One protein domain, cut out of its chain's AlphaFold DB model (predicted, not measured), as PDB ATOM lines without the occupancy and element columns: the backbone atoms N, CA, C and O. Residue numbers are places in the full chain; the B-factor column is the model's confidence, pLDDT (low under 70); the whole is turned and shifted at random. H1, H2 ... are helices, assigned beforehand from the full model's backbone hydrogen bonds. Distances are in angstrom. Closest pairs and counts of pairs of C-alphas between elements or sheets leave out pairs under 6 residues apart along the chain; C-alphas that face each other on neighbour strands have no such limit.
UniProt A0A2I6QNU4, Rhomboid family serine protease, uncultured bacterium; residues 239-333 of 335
ATOM      1  N   ILE A 239     -24.152  24.660  -5.427       67.81
ATOM      2  CA  ILE A 239     -24.611  23.736  -4.388       67.81
ATOM      3  C   ILE A 239     -24.105  24.156  -3.004       67.81
ATOM      4  O   ILE A 239     -24.920  24.327  -2.105       67.81
ATOM      5  N   TYR A 240     -22.800  24.395  -2.840       75.50
ATOM      6  CA  TYR A 240     -22.229  24.851  -1.569       75.50
ATOM      7  C   TYR A 240     -22.807  26.207  -1.148       75.50
ATOM      8  O   TYR A 240     -23.271  26.360  -0.023       75.50
ATOM      9  N   LYS A 241     -22.867  27.178  -2.070       69.56
ATOM     10  CA  LYS A 241     -23.411  28.517  -1.773       69.56
ATOM     11  C   LYS A 241     -24.900  28.476  -1.416       69.56
ATOM     12  O   LYS A 241     -25.306  29.138  -0.466       69.56
ATOM     13  N   SER A 242     -25.700  27.690  -2.137       74.25
ATOM     14  CA  SER A 242     -27.127  27.500  -1.844       74.25
ATOM     15  C   SER A 242     -27.344  26.783  -0.513       74.25
ATOM     16  O   SER A 242     -28.214  27.185   0.253       74.25
ATOM     17  N   TYR A 243     -26.530  25.769  -0.210       84.94
ATOM     18  CA  TYR A 243     -26.567  25.066   1.068       84.94
ATOM     19  C   TYR A 243     -26.218  25.996   2.237       84.94
ATOM     20  O   TYR A 243     -27.000  26.119   3.176       84.94
ATOM     21  N   VAL A 244     -25.084  26.702   2.157       78.31
ATOM     22  CA  VAL A 244     -24.623  27.621   3.209       78.31
ATOM     23  C   VAL A 244     -25.624  28.754   3.433       78.31
ATOM     24  O   VAL A 244     -25.930  29.067   4.581       78.31
ATOM     25  N   ASN A 245     -26.190  29.333   2.368       76.56
ATOM     26  CA  ASN A 245     -27.238  30.351   2.483       76.56
ATOM     27  C   ASN A 245     -28.463  29.803   3.234       76.56
ATOM     28  O   ASN A 245     -28.906  30.399   4.214       76.56
ATOM     29  N   ALA A 246     -28.955  28.626   2.841       79.06
ATOM     30  CA  ALA A 246     -30.088  28.005   3.513       79.06
ATOM     31  C   ALA A 246     -29.798  27.702   4.995       79.06
ATOM     32  O   ALA A 246     -30.643  27.966   5.847       79.06
ATOM     33  N   MET A 247     -28.601  27.210   5.333       87.94
ATOM     34  CA  MET A 247     -28.224  26.949   6.730       87.94
ATOM     35  C   MET A 247     -28.050  28.234   7.549       87.94
ATOM     36  O   MET A 247     -28.329  28.232   8.747       87.94
ATOM     37  N   ASN A 248     -27.617  29.342   6.944       70.62
ATOM     38  CA  ASN A 248     -27.531  30.637   7.625       70.62
ATOM     39  C   ASN A 248     -28.921  31.177   7.990       70.62
ATOM     40  O   ASN A 248     -29.119  31.608   9.120       70.62
ATOM     41  N   GLN A 249     -29.907  31.052   7.096       73.31
ATOM     42  CA  GLN A 249     -31.290  31.450   7.391       73.31
ATOM     43  C   GLN A 249     -31.898  30.638   8.546       73.31
ATOM     44  O   GLN A 249     -32.601  31.179   9.399       73.31
ATOM     45  N   VAL A 250     -31.599  29.336   8.610       80.31
ATOM     46  CA  VAL A 250     -32.043  28.485   9.724       80.31
ATOM     47  C   VAL A 250     -31.356  28.896  11.034       80.31
ATOM     48  O   VAL A 250     -32.029  28.998  12.055       80.31
ATOM     49  N   GLN A 251     -30.052  29.196  11.024       86.12
ATOM     50  CA  GLN A 251     -29.310  29.695  12.197       86.12
ATOM     51  C   GLN A 251     -29.849  31.036  12.725       86.12
ATOM     52  O   GLN A 251     -30.009  31.215  13.937       86.12
ATOM     53  N   GLU A 252     -30.158  31.972  11.823       71.69
ATOM     54  CA  GLU A 252     -30.798  33.248  12.164       71.69
ATOM     55  C   GLU A 252     -32.153  33.013  12.835       71.69
ATOM     56  O   GLU A 252     -32.424  33.580  13.894       71.69
ATOM     57  N   LYS A 253     -32.975  32.110  12.281       87.19
ATOM     58  CA  LYS A 253     -34.288  31.792  12.849       87.19
ATOM     59  C   LYS A 253     -34.188  31.073  14.197       87.19
ATOM     60  O   LYS A 253     -34.915  31.442  15.111       87.19
ATOM     61  N   VAL A 254     -33.261  30.125  14.377       78.62
ATOM     62  CA  VAL A 254     -32.997  29.500  15.691       78.62
ATOM     63  C   VAL A 254     -32.647  30.567  16.731       78.62
ATOM     64  O   VAL A 254     -33.202  30.566  17.827       78.62
ATOM     65  N   SER A 255     -31.787  31.522  16.372       75.50
ATOM     66  CA  SER A 255     -31.407  32.623  17.264       75.50
ATOM     67  C   SER A 255     -32.602  33.534  17.581       75.50
ATOM     68  O   SER A 255     -32.806  33.902  18.736       75.50
ATOM     69  N   ALA A 256     -33.436  33.854  16.591       77.81
ATOM     70  CA  ALA A 256     -34.636  34.668  16.781       77.81
ATOM     71  C   ALA A 256     -35.684  33.981  17.680       77.81
ATOM     72  O   ALA A 256     -36.271  34.636  18.540       77.81
ATOM     73  N   VAL A 257     -35.871  32.663  17.549       83.94
ATOM     74  CA  VAL A 257     -36.751  31.881  18.431       83.94
ATOM     75  C   VAL A 257     -36.209  31.881  19.864       83.94
ATOM     76  O   VAL A 257     -36.957  32.165  20.795       83.94
ATOM     77  N   ILE A 258     -34.908  31.625  20.042       81.31
ATOM     78  CA  ILE A 258     -34.256  31.555  21.360       81.31
ATOM     79  C   ILE A 258     -34.301  32.904  22.089       81.31
ATOM     80  O   ILE A 258     -34.678  32.950  23.255       81.31
ATOM     81  N   TYR A 259     -33.889  33.992  21.435       79.69
ATOM     82  CA  TYR A 259     -33.655  35.271  22.117       79.69
ATOM     83  C   TYR A 259     -34.834  36.239  22.034       79.69
ATOM     84  O   TYR A 259     -35.034  37.031  22.951       79.69
ATOM     85  N   ASN A 260     -35.618  36.166  20.956       81.31
ATOM     86  CA  ASN A 260     -36.669  37.139  20.658       81.31
ATOM     87  C   ASN A 260     -38.070  36.520  20.649       81.31
ATOM     88  O   ASN A 260     -39.036  37.240  20.404       81.31
ATOM     89  N   ASN A 261     -38.199  35.213  20.913       81.44
ATOM     90  CA  ASN A 261     -39.473  34.497  20.886       81.44
ATOM     91  C   ASN A 261     -40.195  34.594  19.515       81.44
ATOM     92  O   ASN A 261     -41.421  34.514  19.437       81.44
ATOM     93  N   ASP A 262     -39.447  34.779  18.420       84.19
ATOM     94  CA  ASP A 262     -40.009  34.925  17.070       84.19
ATOM     95  C   ASP A 262     -40.189  33.564  16.385       84.19
ATOM     96  O   ASP A 262     -39.255  33.012  15.804       84.19
ATOM     97  N   VAL A 263     -41.415  33.038  16.431       87.25
ATOM     98  CA  VAL A 263     -41.802  31.768  15.788       87.25
ATOM     99  C   VAL A 263     -42.391  31.945  14.385       87.25
ATOM    100  O   VAL A 263     -42.818  30.968  13.764       87.25
ATOM    101  N   ASN A 264     -42.421  33.170  13.858       88.88
ATOM    102  CA  ASN A 264     -42.945  33.409  12.518       88.88
ATOM    103  C   ASN A 264     -42.019  32.793  11.462       88.88
ATOM    104  O   ASN A 264     -40.805  32.690  11.655       88.88
ATOM    105  N   ASP A 265     -42.594  32.373  10.335       86.75
ATOM    106  CA  ASP A 265     -41.878  31.860   9.158       86.75
ATOM    107  C   ASP A 265     -41.011  30.604   9.376       86.75
ATOM    108  O   ASP A 265     -40.310  30.171   8.459       86.75
ATOM    109  N   VAL A 266     -41.088  29.952  10.545       89.44
ATOM    110  CA  VAL A 266     -40.338  28.716  10.853       89.44
ATOM    111  C   VAL A 266     -40.597  27.627   9.805       89.44
ATOM    112  O   VAL A 266     -39.662  26.964   9.351       89.44
ATOM    113  N   ALA A 267     -41.848  27.476   9.360       89.25
ATOM    114  CA  ALA A 267     -42.218  26.508   8.329       89.25
ATOM    115  C   ALA A 267     -41.567  26.820   6.967       89.25
ATOM    116  O   ALA A 267     -41.032  25.918   6.321       89.25
ATOM    117  N   ALA A 268     -41.553  28.092   6.558       84.56
ATOM    118  CA  ALA A 268     -40.970  28.524   5.289       84.56
ATOM    119  C   ALA A 268     -39.442  28.343   5.275       84.56
ATOM    120  O   ALA A 268     -38.888  27.797   4.318       84.56
ATOM    121  N   VAL A 269     -38.769  28.718   6.368       80.75
ATOM    122  CA  VAL A 269     -37.317  28.541   6.543       80.75
ATOM    123  C   VAL A 269     -36.935  27.054   6.536       80.75
ATOM    124  O   VAL A 269     -35.978  26.661   5.866       80.75
ATOM    125  N   THR A 270     -37.720  26.205   7.206       90.06
ATOM    126  CA  THR A 270     -37.517  24.744   7.213       90.06
ATOM    127  C   THR A 270     -37.668  24.162   5.806       90.06
ATOM    128  O   THR A 270     -36.809  23.405   5.348       90.06
ATOM    129  N   GLN A 271     -38.725  24.540   5.085       86.44
ATOM    130  CA  GLN A 271     -38.977  24.048   3.732       86.44
ATOM    131  C   GLN A 271     -37.867  24.461   2.755       86.44
ATOM    132  O   GLN A 271     -37.390  23.623   1.985       86.44
ATOM    133  N   HIS A 272     -37.407  25.714   2.818       80.31
ATOM    134  CA  HIS A 272     -36.298  26.202   1.996       80.31
ATOM    135  C   HIS A 272     -35.001  25.414   2.261       80.31
ATOM    136  O   HIS A 272     -34.329  24.978   1.326       80.31
ATOM    137  N   ALA A 273     -34.695  25.125   3.528       83.25
ATOM    138  CA  ALA A 273     -33.542  24.316   3.918       83.25
ATOM    139  C   ALA A 273     -33.611  22.856   3.437       83.25
ATOM    140  O   ALA A 273     -32.601  22.291   3.007       83.25
ATOM    141  N   MET A 274     -34.794  22.235   3.463       87.06
ATOM    142  CA  MET A 274     -34.988  20.874   2.944       87.06
ATOM    143  C   MET A 274     -34.797  20.792   1.424       87.06
ATOM    144  O   MET A 274     -34.297  19.782   0.925       87.06
ATOM    145  N   GLN A 275     -35.158  21.854   0.700       84.62
ATOM    146  CA  GLN A 275     -35.003  21.956  -0.755       84.62
ATOM    147  C   GLN A 275     -33.578  22.318  -1.190       84.62
ATOM    148  O   GLN A 275     -33.223  22.105  -2.352       84.62
ATOM    149  N   ALA A 276     -32.750  22.838  -0.281       78.69
ATOM    150  CA  ALA A 276     -31.368  23.171  -0.585       78.69
ATOM    151  C   ALA A 276     -30.572  21.909  -0.979       78.69
ATOM    152  O   ALA A 276     -30.658  20.879  -0.296       78.69
ATOM    153  N   PRO A 277     -29.787  21.965  -2.069       78.44
ATOM    154  CA  PRO A 277     -28.957  20.844  -2.489       78.44
ATOM    155  C   PRO A 277     -27.861  20.594  -1.448       78.44
ATOM    156  O   PRO A 277     -27.322  21.536  -0.873       78.44
ATOM    157  N   VAL A 278     -27.528  19.329  -1.200       78.81
ATOM    158  CA  VAL A 278     -26.560  18.954  -0.161       78.81
ATOM    159  C   VAL A 278     -25.202  18.641  -0.800       78.81
ATOM    160  O   VAL A 278     -25.160  17.807  -1.704       78.81
ATOM    161  N   PRO A 279     -24.106  19.288  -0.364       71.06
ATOM    162  CA  PRO A 279     -22.788  19.117  -0.977       71.06
ATOM    163  C   PRO A 279     -22.120  17.777  -0.641       71.06
ATOM    164  O   PRO A 279     -21.456  17.212  -1.503       71.06
ATOM    165  N   ASP A 280     -22.300  17.256   0.577       73.25
ATOM    166  CA  ASP A 280     -21.710  15.991   1.030       73.25
ATOM    167  C   ASP A 280     -22.534  15.332   2.160       73.25
ATOM    168  O   ASP A 280     -23.513  15.892   2.659       73.25
ATOM    169  N   ALA A 281     -22.156  14.115   2.562       76.19
ATOM    170  CA  ALA A 281     -22.864  13.366   3.603       76.19
ATOM    171  C   ALA A 281     -22.840  14.070   4.973       76.19
ATOM    172  O   ALA A 281     -23.849  14.068   5.678       76.19
ATOM    173  N   ARG A 282     -21.733  14.735   5.326       84.19
ATOM    174  CA  ARG A 282     -21.610  15.458   6.597       84.19
ATOM    175  C   ARG A 282     -22.519  16.688   6.623       84.19
ATOM    176  O   ARG A 282     -23.156  16.963   7.635       84.19
ATOM    177  N   ALA A 283     -22.659  17.385   5.502       83.06
ATOM    178  CA  ALA A 283     -23.631  18.453   5.329       83.06
ATOM    179  C   ALA A 283     -25.077  17.935   5.475       83.06
ATOM    180  O   ALA A 283     -25.911  18.585   6.100       83.06
ATOM    181  N   ALA A 284     -25.393  16.729   4.991       82.19
ATOM    182  CA  ALA A 284     -26.723  16.139   5.189       82.19
ATOM    183  C   ALA A 284     -27.067  15.956   6.682       82.19
ATOM    184  O   ALA A 284     -28.187  16.262   7.111       82.19
ATOM    185  N   GLU A 285     -26.097  15.482   7.467       89.50
ATOM    186  CA  GLU A 285     -26.218  15.309   8.918       89.50
ATOM    187  C   GLU A 285     -26.379  16.654   9.629       89.50
ATOM    188  O   GLU A 285     -27.303  16.824  10.428       89.50
ATOM    189  N   LEU A 286     -25.527  17.630   9.294       93.12
ATOM    190  CA  LEU A 286     -25.554  18.971   9.882       93.12
ATOM    191  C   LEU A 286     -26.897  19.664   9.635       93.12
ATOM    192  O   LEU A 286     -27.461  20.231  10.569       93.12
ATOM    193  N   ARG A 287     -27.455  19.561   8.421       93.94
ATOM    194  CA  ARG A 287     -28.795  20.080   8.115       93.94
ATOM    195  C   ARG A 287     -29.872  19.420   8.965       93.94
ATOM    196  O   ARG A 287     -30.700  20.116   9.544       93.94
ATOM    197  N   THR A 288     -29.881  18.089   9.016       94.25
ATOM    198  CA  THR A 288     -30.888  17.337   9.781       94.25
ATOM    199  C   THR A 288     -30.840  17.732  11.255       94.25
ATOM    200  O   THR A 288     -31.870  18.073  11.830       94.25
ATOM    201  N   SER A 289     -29.638  17.781  11.834       95.44
ATOM    202  CA  SER A 289     -29.419  18.182  13.223       95.44
ATOM    203  C   SER A 289     -29.920  19.604  13.504       95.44
ATOM    204  O   SER A 289     -30.657  19.812  14.468       95.44
ATOM    205  N   LEU A 290     -29.613  20.570  12.631       95.69
ATOM    206  CA  LEU A 290     -30.060  21.954  12.799       95.69
ATOM    207  C   LEU A 290     -31.587  22.095  12.718       95.69
ATOM    208  O   LEU A 290     -32.178  22.827  13.508       95.69
ATOM    209  N   LEU A 291     -32.239  21.386  11.791       94.62
ATOM    210  CA  LEU A 291     -33.701  21.397  11.671       94.62
ATOM    211  C   LEU A 291     -34.378  20.754  12.890       94.62
ATOM    212  O   LEU A 291     -35.411  21.244  13.346       94.62
ATOM    213  N   THR A 292     -33.781  19.705  13.463       94.94
ATOM    214  CA  THR A 292     -34.237  19.136  14.738       94.94
ATOM    215  C   THR A 292     -34.102  20.144  15.879       94.94
ATOM    216  O   THR A 292     -35.043  20.300  16.656       94.94
ATOM    217  N   ILE A 293     -32.981  20.871  15.960       93.06
ATOM    218  CA  ILE A 293     -32.795  21.942  16.950       93.06
ATOM    219  C   ILE A 293     -33.874  23.015  16.776       93.06
ATOM    220  O   ILE A 293     -34.538  23.340  17.756       93.06
ATOM    221  N   LEU A 294     -34.113  23.500  15.549       92.75
ATOM    222  CA  LEU A 294     -35.151  24.497  15.253       92.75
ATOM    223  C   LEU A 294     -36.549  24.029  15.691       92.75
ATOM    224  O   LEU A 294     -37.290  24.788  16.318       92.75
ATOM    225  N   SER A 295     -36.903  22.775  15.406       92.81
ATOM    226  CA  SER A 295     -38.176  22.195  15.845       92.81
ATOM    227  C   SER A 295     -38.283  22.148  17.372       92.81
ATOM    228  O   SER A 295     -39.289  22.583  17.932       92.81
ATOM    229  N   ASN A 296     -37.229  21.701  18.059       91.44
ATOM    230  CA  ASN A 296     -37.210  21.604  19.516       91.44
ATOM    231  C   ASN A 296     -37.310  22.976  20.192       91.44
ATOM    232  O   ASN A 296     -38.101  23.122  21.121       91.44
ATOM    233  N   VAL A 297     -36.564  23.986  19.720       88.94
ATOM    234  CA  VAL A 297     -36.648  25.345  20.289       88.94
ATOM    235  C   VAL A 297     -38.004  25.985  20.026       88.94
ATOM    236  O   VAL A 297     -38.496  26.693  20.891       88.94
ATOM    237  N   THR A 298     -38.640  25.692  18.888       89.31
ATOM    238  CA  THR A 298     -39.991  26.185  18.576       89.31
ATOM    239  C   THR A 298     -41.036  25.552  19.498       89.31
ATOM    240  O   THR A 298     -41.896  26.253  20.020       89.31
ATOM    241  N   ASN A 299     -40.941  24.242  19.748       86.50
ATOM    242  CA  ASN A 299     -41.881  23.507  20.603       86.50
ATOM    243  C   ASN A 299     -41.692  23.790  22.100       86.50
ATOM    244  O   ASN A 299     -42.654  23.758  22.862       86.50
ATOM    245  N   ALA A 300     -40.457  24.046  22.531       80.31
ATOM    246  CA  ALA A 300     -40.148  24.417  23.910       80.31
ATOM    247  C   ALA A 300     -40.518  25.877  24.230       80.31
ATOM    248  O   ALA A 300     -40.441  26.294  25.389       80.31
ATOM    249  N   ASN A 301     -40.889  26.655  23.212       68.50
ATOM    250  CA  ASN A 301     -41.083  28.082  23.342       68.50
ATOM    251  C   ASN A 301     -42.381  28.442  24.083       68.50
ATOM    252  O   ASN A 301     -43.451  27.905  23.803       68.50
ATOM    253  N   ALA A 302     -42.281  29.388  25.017       62.84
ATOM    254  CA  ALA A 302     -43.404  29.964  25.745       62.84
ATOM    255  C   ALA A 302     -43.110  31.447  26.060       62.84
ATOM    256  O   ALA A 302     -42.023  31.748  26.567       62.84
ATOM    257  N   PRO A 303     -44.056  32.379  25.823       60.97
ATOM    258  CA  PRO A 303     -43.844  33.803  26.075       60.97
ATOM    259  C   PRO A 303     -43.398  34.085  27.518       60.97
ATOM    260  O   PRO A 303     -44.036  33.641  28.470       60.97
ATOM    261  N   GLY A 304     -42.305  34.838  27.684       61.06
ATOM    262  CA  GLY A 304     -41.796  35.267  28.995       61.06
ATOM    263  C   GLY A 304     -40.924  34.247  29.742       61.06
ATOM    264  O   GLY A 304     -40.531  34.507  30.880       61.06
ATOM    265  N   ARG A 305     -40.590  33.102  29.133       66.38
ATOM    266  CA  ARG A 305     -39.703  32.090  29.727       66.38
ATOM    267  C   ARG A 305     -38.254  32.302  29.280       66.38
ATOM    268  O   ARG A 305     -38.000  32.648  28.132       66.38
ATOM    269  N   LYS A 306     -37.292  32.094  30.188       66.25
ATOM    270  CA  LYS A 306     -35.865  32.088  29.822       66.25
ATOM    271  C   LYS A 306     -35.585  30.955  28.820       66.25
ATOM    272  O   LYS A 306     -36.227  29.907  28.945       66.25
ATOM    273  N   PRO A 307     -34.631  31.132  27.888       69.38
ATOM    274  CA  PRO A 307     -34.267  30.089  26.939       69.38
ATOM    275  C   PRO A 307     -33.857  28.800  27.653       69.38
ATOM    276  O   PRO A 307     -33.167  28.853  28.674       69.38
ATOM    277  N   ASP A 308     -34.265  27.647  27.121       81.62
ATOM    278  CA  ASP A 308     -33.800  26.359  27.634       81.62
ATOM    279  C   ASP A 308     -32.293  26.240  27.388       81.62
ATOM    280  O   ASP A 308     -31.840  26.084  26.249       81.62
ATOM    281  N   GLN A 309     -31.518  26.312  28.471       85.62
ATOM    282  CA  GLN A 309     -30.061  26.293  28.417       85.62
ATOM    283  C   GLN A 309     -29.531  25.048  27.700       85.62
ATOM    284  O   GLN A 309     -28.557  25.137  26.962       85.62
ATOM    285  N   LYS A 310     -30.215  23.904  27.817       87.00
ATOM    286  CA  LYS A 310     -29.812  22.672  27.137       87.00
ATOM    287  C   LYS A 310     -29.916  22.805  25.617       87.00
ATOM    288  O   LYS A 310     -29.064  22.285  24.901       87.00
ATOM    289  N   LEU A 311     -30.943  23.492  25.117       83.88
ATOM    290  CA  LEU A 311     -31.118  23.740  23.682       83.88
ATOM    291  C   LEU A 311     -30.138  24.805  23.171       83.88
ATOM    292  O   LEU A 311     -29.621  24.675  22.061       83.88
ATOM    293  N   VAL A 312     -29.833  25.815  23.994       83.81
ATOM    294  CA  VAL A 312     -28.787  26.812  23.708       83.81
ATOM    295  C   VAL A 312     -27.420  26.134  23.575       83.81
ATOM    296  O   VAL A 312     -26.708  26.376  22.600       83.81
ATOM    297  N   ASP A 313     -27.083  25.230  24.496       89.12
ATOM    298  CA  ASP A 313     -25.817  24.494  24.481       89.12
ATOM    299  C   ASP A 313     -25.730  23.536  23.278       89.12
ATOM    300  O   ASP A 313     -24.690  23.448  22.623       89.12
ATOM    301  N   GLN A 314     -26.834  22.867  22.923       88.12
ATOM    302  CA  GLN A 314     -26.919  22.035  21.714       88.12
ATOM    303  C   GLN A 314     -26.679  22.845  20.436       88.12
ATOM    304  O   GLN A 314     -25.935  22.407  19.557       88.12
ATOM    305  N   TYR A 315     -27.269  24.039  20.335       84.25
ATOM    306  CA  TYR A 315     -27.042  24.928  19.198       84.25
ATOM    307  C   TYR A 315     -25.598  25.447  19.147       84.25
ATOM    308  O   TYR A 315     -24.994  25.490  18.073       84.25
ATOM    309  N   ALA A 316     -25.007  25.783  20.296       81.38
ATOM    310  CA  ALA A 316     -23.610  26.204  20.379       81.38
ATOM    311  C   ALA A 316     -22.646  25.097  19.917       81.38
ATOM    312  O   ALA A 316     -21.721  25.365  19.143       81.38
ATOM    313  N   GLN A 317     -22.895  23.851  20.330       90.50
ATOM    314  CA  GLN A 317     -22.124  22.688  19.895       90.50
ATOM    315  C   GLN A 317     -22.273  22.443  18.387       90.50
ATOM    316  O   GLN A 317     -21.268  22.307  17.686       90.50
ATOM    317  N   TRP A 318     -23.500  22.486  17.861       93.00
ATOM    318  CA  TRP A 318     -23.738  22.382  16.421       93.00
ATOM    319  C   TRP A 318     -23.008  23.488  15.639       93.00
ATOM    320  O   TRP A 318     -22.374  23.213  14.621       93.00
ATOM    321  N   SER A 319     -23.020  24.735  16.131       78.31
ATOM    322  CA  SER A 319     -22.339  25.867  15.482       78.31
ATOM    323  C   SER A 319     -20.825  25.656  15.400       78.31
ATOM    324  O   SER A 319     -20.192  26.036  14.411       78.31
ATOM    325  N   LYS A 320     -20.230  25.018  16.416       86.00
ATOM    326  CA  LYS A 320     -18.813  24.643  16.409       86.00
ATOM    327  C   LYS A 320     -18.520  23.605  15.323       86.00
ATOM    328  O   LYS A 320     -17.626  23.829  14.511       86.00
ATOM    329  N   GLU A 321     -19.310  22.537  15.255       84.00
ATOM    330  CA  GLU A 321     -19.165  21.479  14.243       84.00
ATOM    331  C   GLU A 321     -19.394  21.999  12.817       84.00
ATOM    332  O   GLU A 321     -18.683  21.619  11.887       84.00
ATOM    333  N   TYR A 322     -20.350  22.915  12.640       81.38
ATOM    334  CA  TYR A 322     -20.603  23.571  11.360       81.38
ATOM    335  C   TYR A 322     -19.421  24.451  10.932       81.38
ATOM    336  O   TYR A 322     -18.999  24.392   9.779       81.38
ATOM    337  N   LYS A 323     -18.817  25.216  11.854       75.69
ATOM    338  CA  LYS A 323     -17.603  26.009  11.579       75.69
ATOM    339  C   LYS A 323     -16.392  25.138  11.251       75.69
ATOM    340  O   LYS A 323     -15.600  25.517  10.393       75.69
ATOM    341  N   GLU A 324     -16.234  23.997  11.915       79.81
ATOM    342  CA  GLU A 324     -15.184  23.022  11.596       79.81
ATOM    343  C   GLU A 324     -15.391  22.422  10.201       79.81
ATOM    344  O   GLU A 324     -14.445  22.370   9.418       79.81
ATOM    345  N   TRP A 325     -16.633  22.076   9.844       81.94
ATOM    346  CA  TRP A 325     -16.971  21.636   8.489       81.94
ATOM    347  C   TRP A 325     -16.686  22.726   7.447       81.94
ATOM    348  O   TRP A 325     -16.057  22.431   6.437       81.94
ATOM    349  N   LEU A 326     -17.041  23.991   7.707       70.44
ATOM    350  CA  LEU A 326     -16.717  25.119   6.820       70.44
ATOM    351  C   LEU A 326     -15.200  25.307   6.630       70.44
ATOM    352  O   LEU A 326     -14.774  25.630   5.527       70.44
ATOM    353  N   LYS A 327     -14.390  25.100   7.681       71.19
ATOM    354  CA  LYS A 327     -12.918  25.204   7.632       71.19
ATOM    355  C   LYS A 327     -12.259  24.034   6.904       71.19
ATOM    356  O   LYS A 327     -11.406  24.259   6.052       71.19
ATOM    357  N   GLY A 328     -12.667  22.796   7.185       62.38
ATOM    358  CA  GLY A 328     -12.206  21.625   6.425       62.38
ATOM    359  C   GLY A 328     -12.635  21.707   4.957       62.38
ATOM    360  O   GLY A 328     -11.889  21.335   4.046       62.38
ATOM    361  N   ALA A 329     -13.797  22.318   4.721       52.16
ATOM    362  CA  ALA A 329     -14.268  22.739   3.414       52.16
ATOM    363  C   ALA A 329     -13.667  24.080   2.927       52.16
ATOM    364  O   ALA A 329     -14.215  24.685   2.013       52.16
ATOM    365  N   ALA A 330     -12.557  24.553   3.490       40.41
ATOM    366  CA  ALA A 330     -11.743  25.657   2.968       40.41
ATOM    367  C   ALA A 330     -10.285  25.202   2.751       40.41
ATOM    368  O   ALA A 330      -9.685  25.509   1.728       40.41
ATOM    369  N   GLU A 331      -9.740  24.369   3.642       38.72
ATOM    370  CA  GLU A 331      -8.376  23.810   3.540       38.72
ATOM    371  C   GLU A 331      -8.206  22.781   2.408       38.72
ATOM    372  O   GLU A 331      -7.116  22.615   1.863       38.72
ATOM    373  N   SER A 332      -9.295  22.133   1.989       41.28
ATOM    374  CA  SER A 332      -9.335  21.320   0.766       41.28
ATOM    375  C   SER A 332      -9.359  22.154  -0.530       41.28
ATOM    376  O   SER A 332      -9.402  21.574  -1.615       41.28
ATOM    377  N   TYR A 333      -9.314  23.493  -0.435       42.97
ATOM    378  CA  TYR A 333      -9.549  24.418  -1.553       42.97
ATOM    379  C   TYR A 333      -8.467  25.470  -1.809       42.97
ATOM    380  O   TYR A 333      -8.552  26.142  -2.837       42.97
TER     381      TYR A 333
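AT A GLANCE: This is residues 239 to 333 of the 335 residues of the protein "Rhomboid family serine protease" of uncultured bacterium (UniProt A0A2I6QNU4). Four helices lie side by side in an elongated up-and-down bundle, each running against the one before it. H1 and H3 make the middle pair, with short H2 along one side of it and long H4 along the other. The printed part has 95 residues, with four named helices in the order H1, H2, H3, H4 and no named strand, and its class is all helix. It is compact, with a radius of gyration of the C-alphas of 13.5 A, and spans 46 by 25 by 17 A.

HOW THE PARTS SIT: H1, residues 239 to 260, touches H2, residues 266 to 275, with residues 243 to 253 alone. These two form a helical hairpin at a shallow tilt of 17 degrees, and their closest C-alphas, of Ala 246 and Ala 273, are 5.1 A apart. H3, residues 281 to 299, touches H1 and runs the same way at a shallow tilt of 22 degrees; the closest C-alphas, of Val 254 and Leu 294, are 5.5 A apart. H2 and H3 are close but not clearly touching, at 6.8 A between the C-alphas of Thr 270 and Leu 291. H4, residues 309 to 331, forms a second helical hairpin with H3, where the closest C-alphas, of Val 297 and Leu 311, are 6.7 A apart. H1 and H4 are close but not clearly touching, and H2 and H4 are apart. In H1, H2, H3 and H4 every O i to N i+4 pair is within hydrogen-bond range.

IN THESE COORDINATES: H1 begins at C-alpha 239, (-24.611, 23.736, -4.388), and is 30.9 A long. H2 measures 14.5 A and H3 27.4 A. H4, 33.1 A, ends at C-alpha 331, (-8.376, 23.810, 3.540).

THE WHOLE: The C-alphas farthest apart, of Gly 304 and Tyr 333, are 45.7 A apart. The printed part has no cut and no long link. Confidence is under 70 at residues 239, 241, 301 to 307 and 328 to 333.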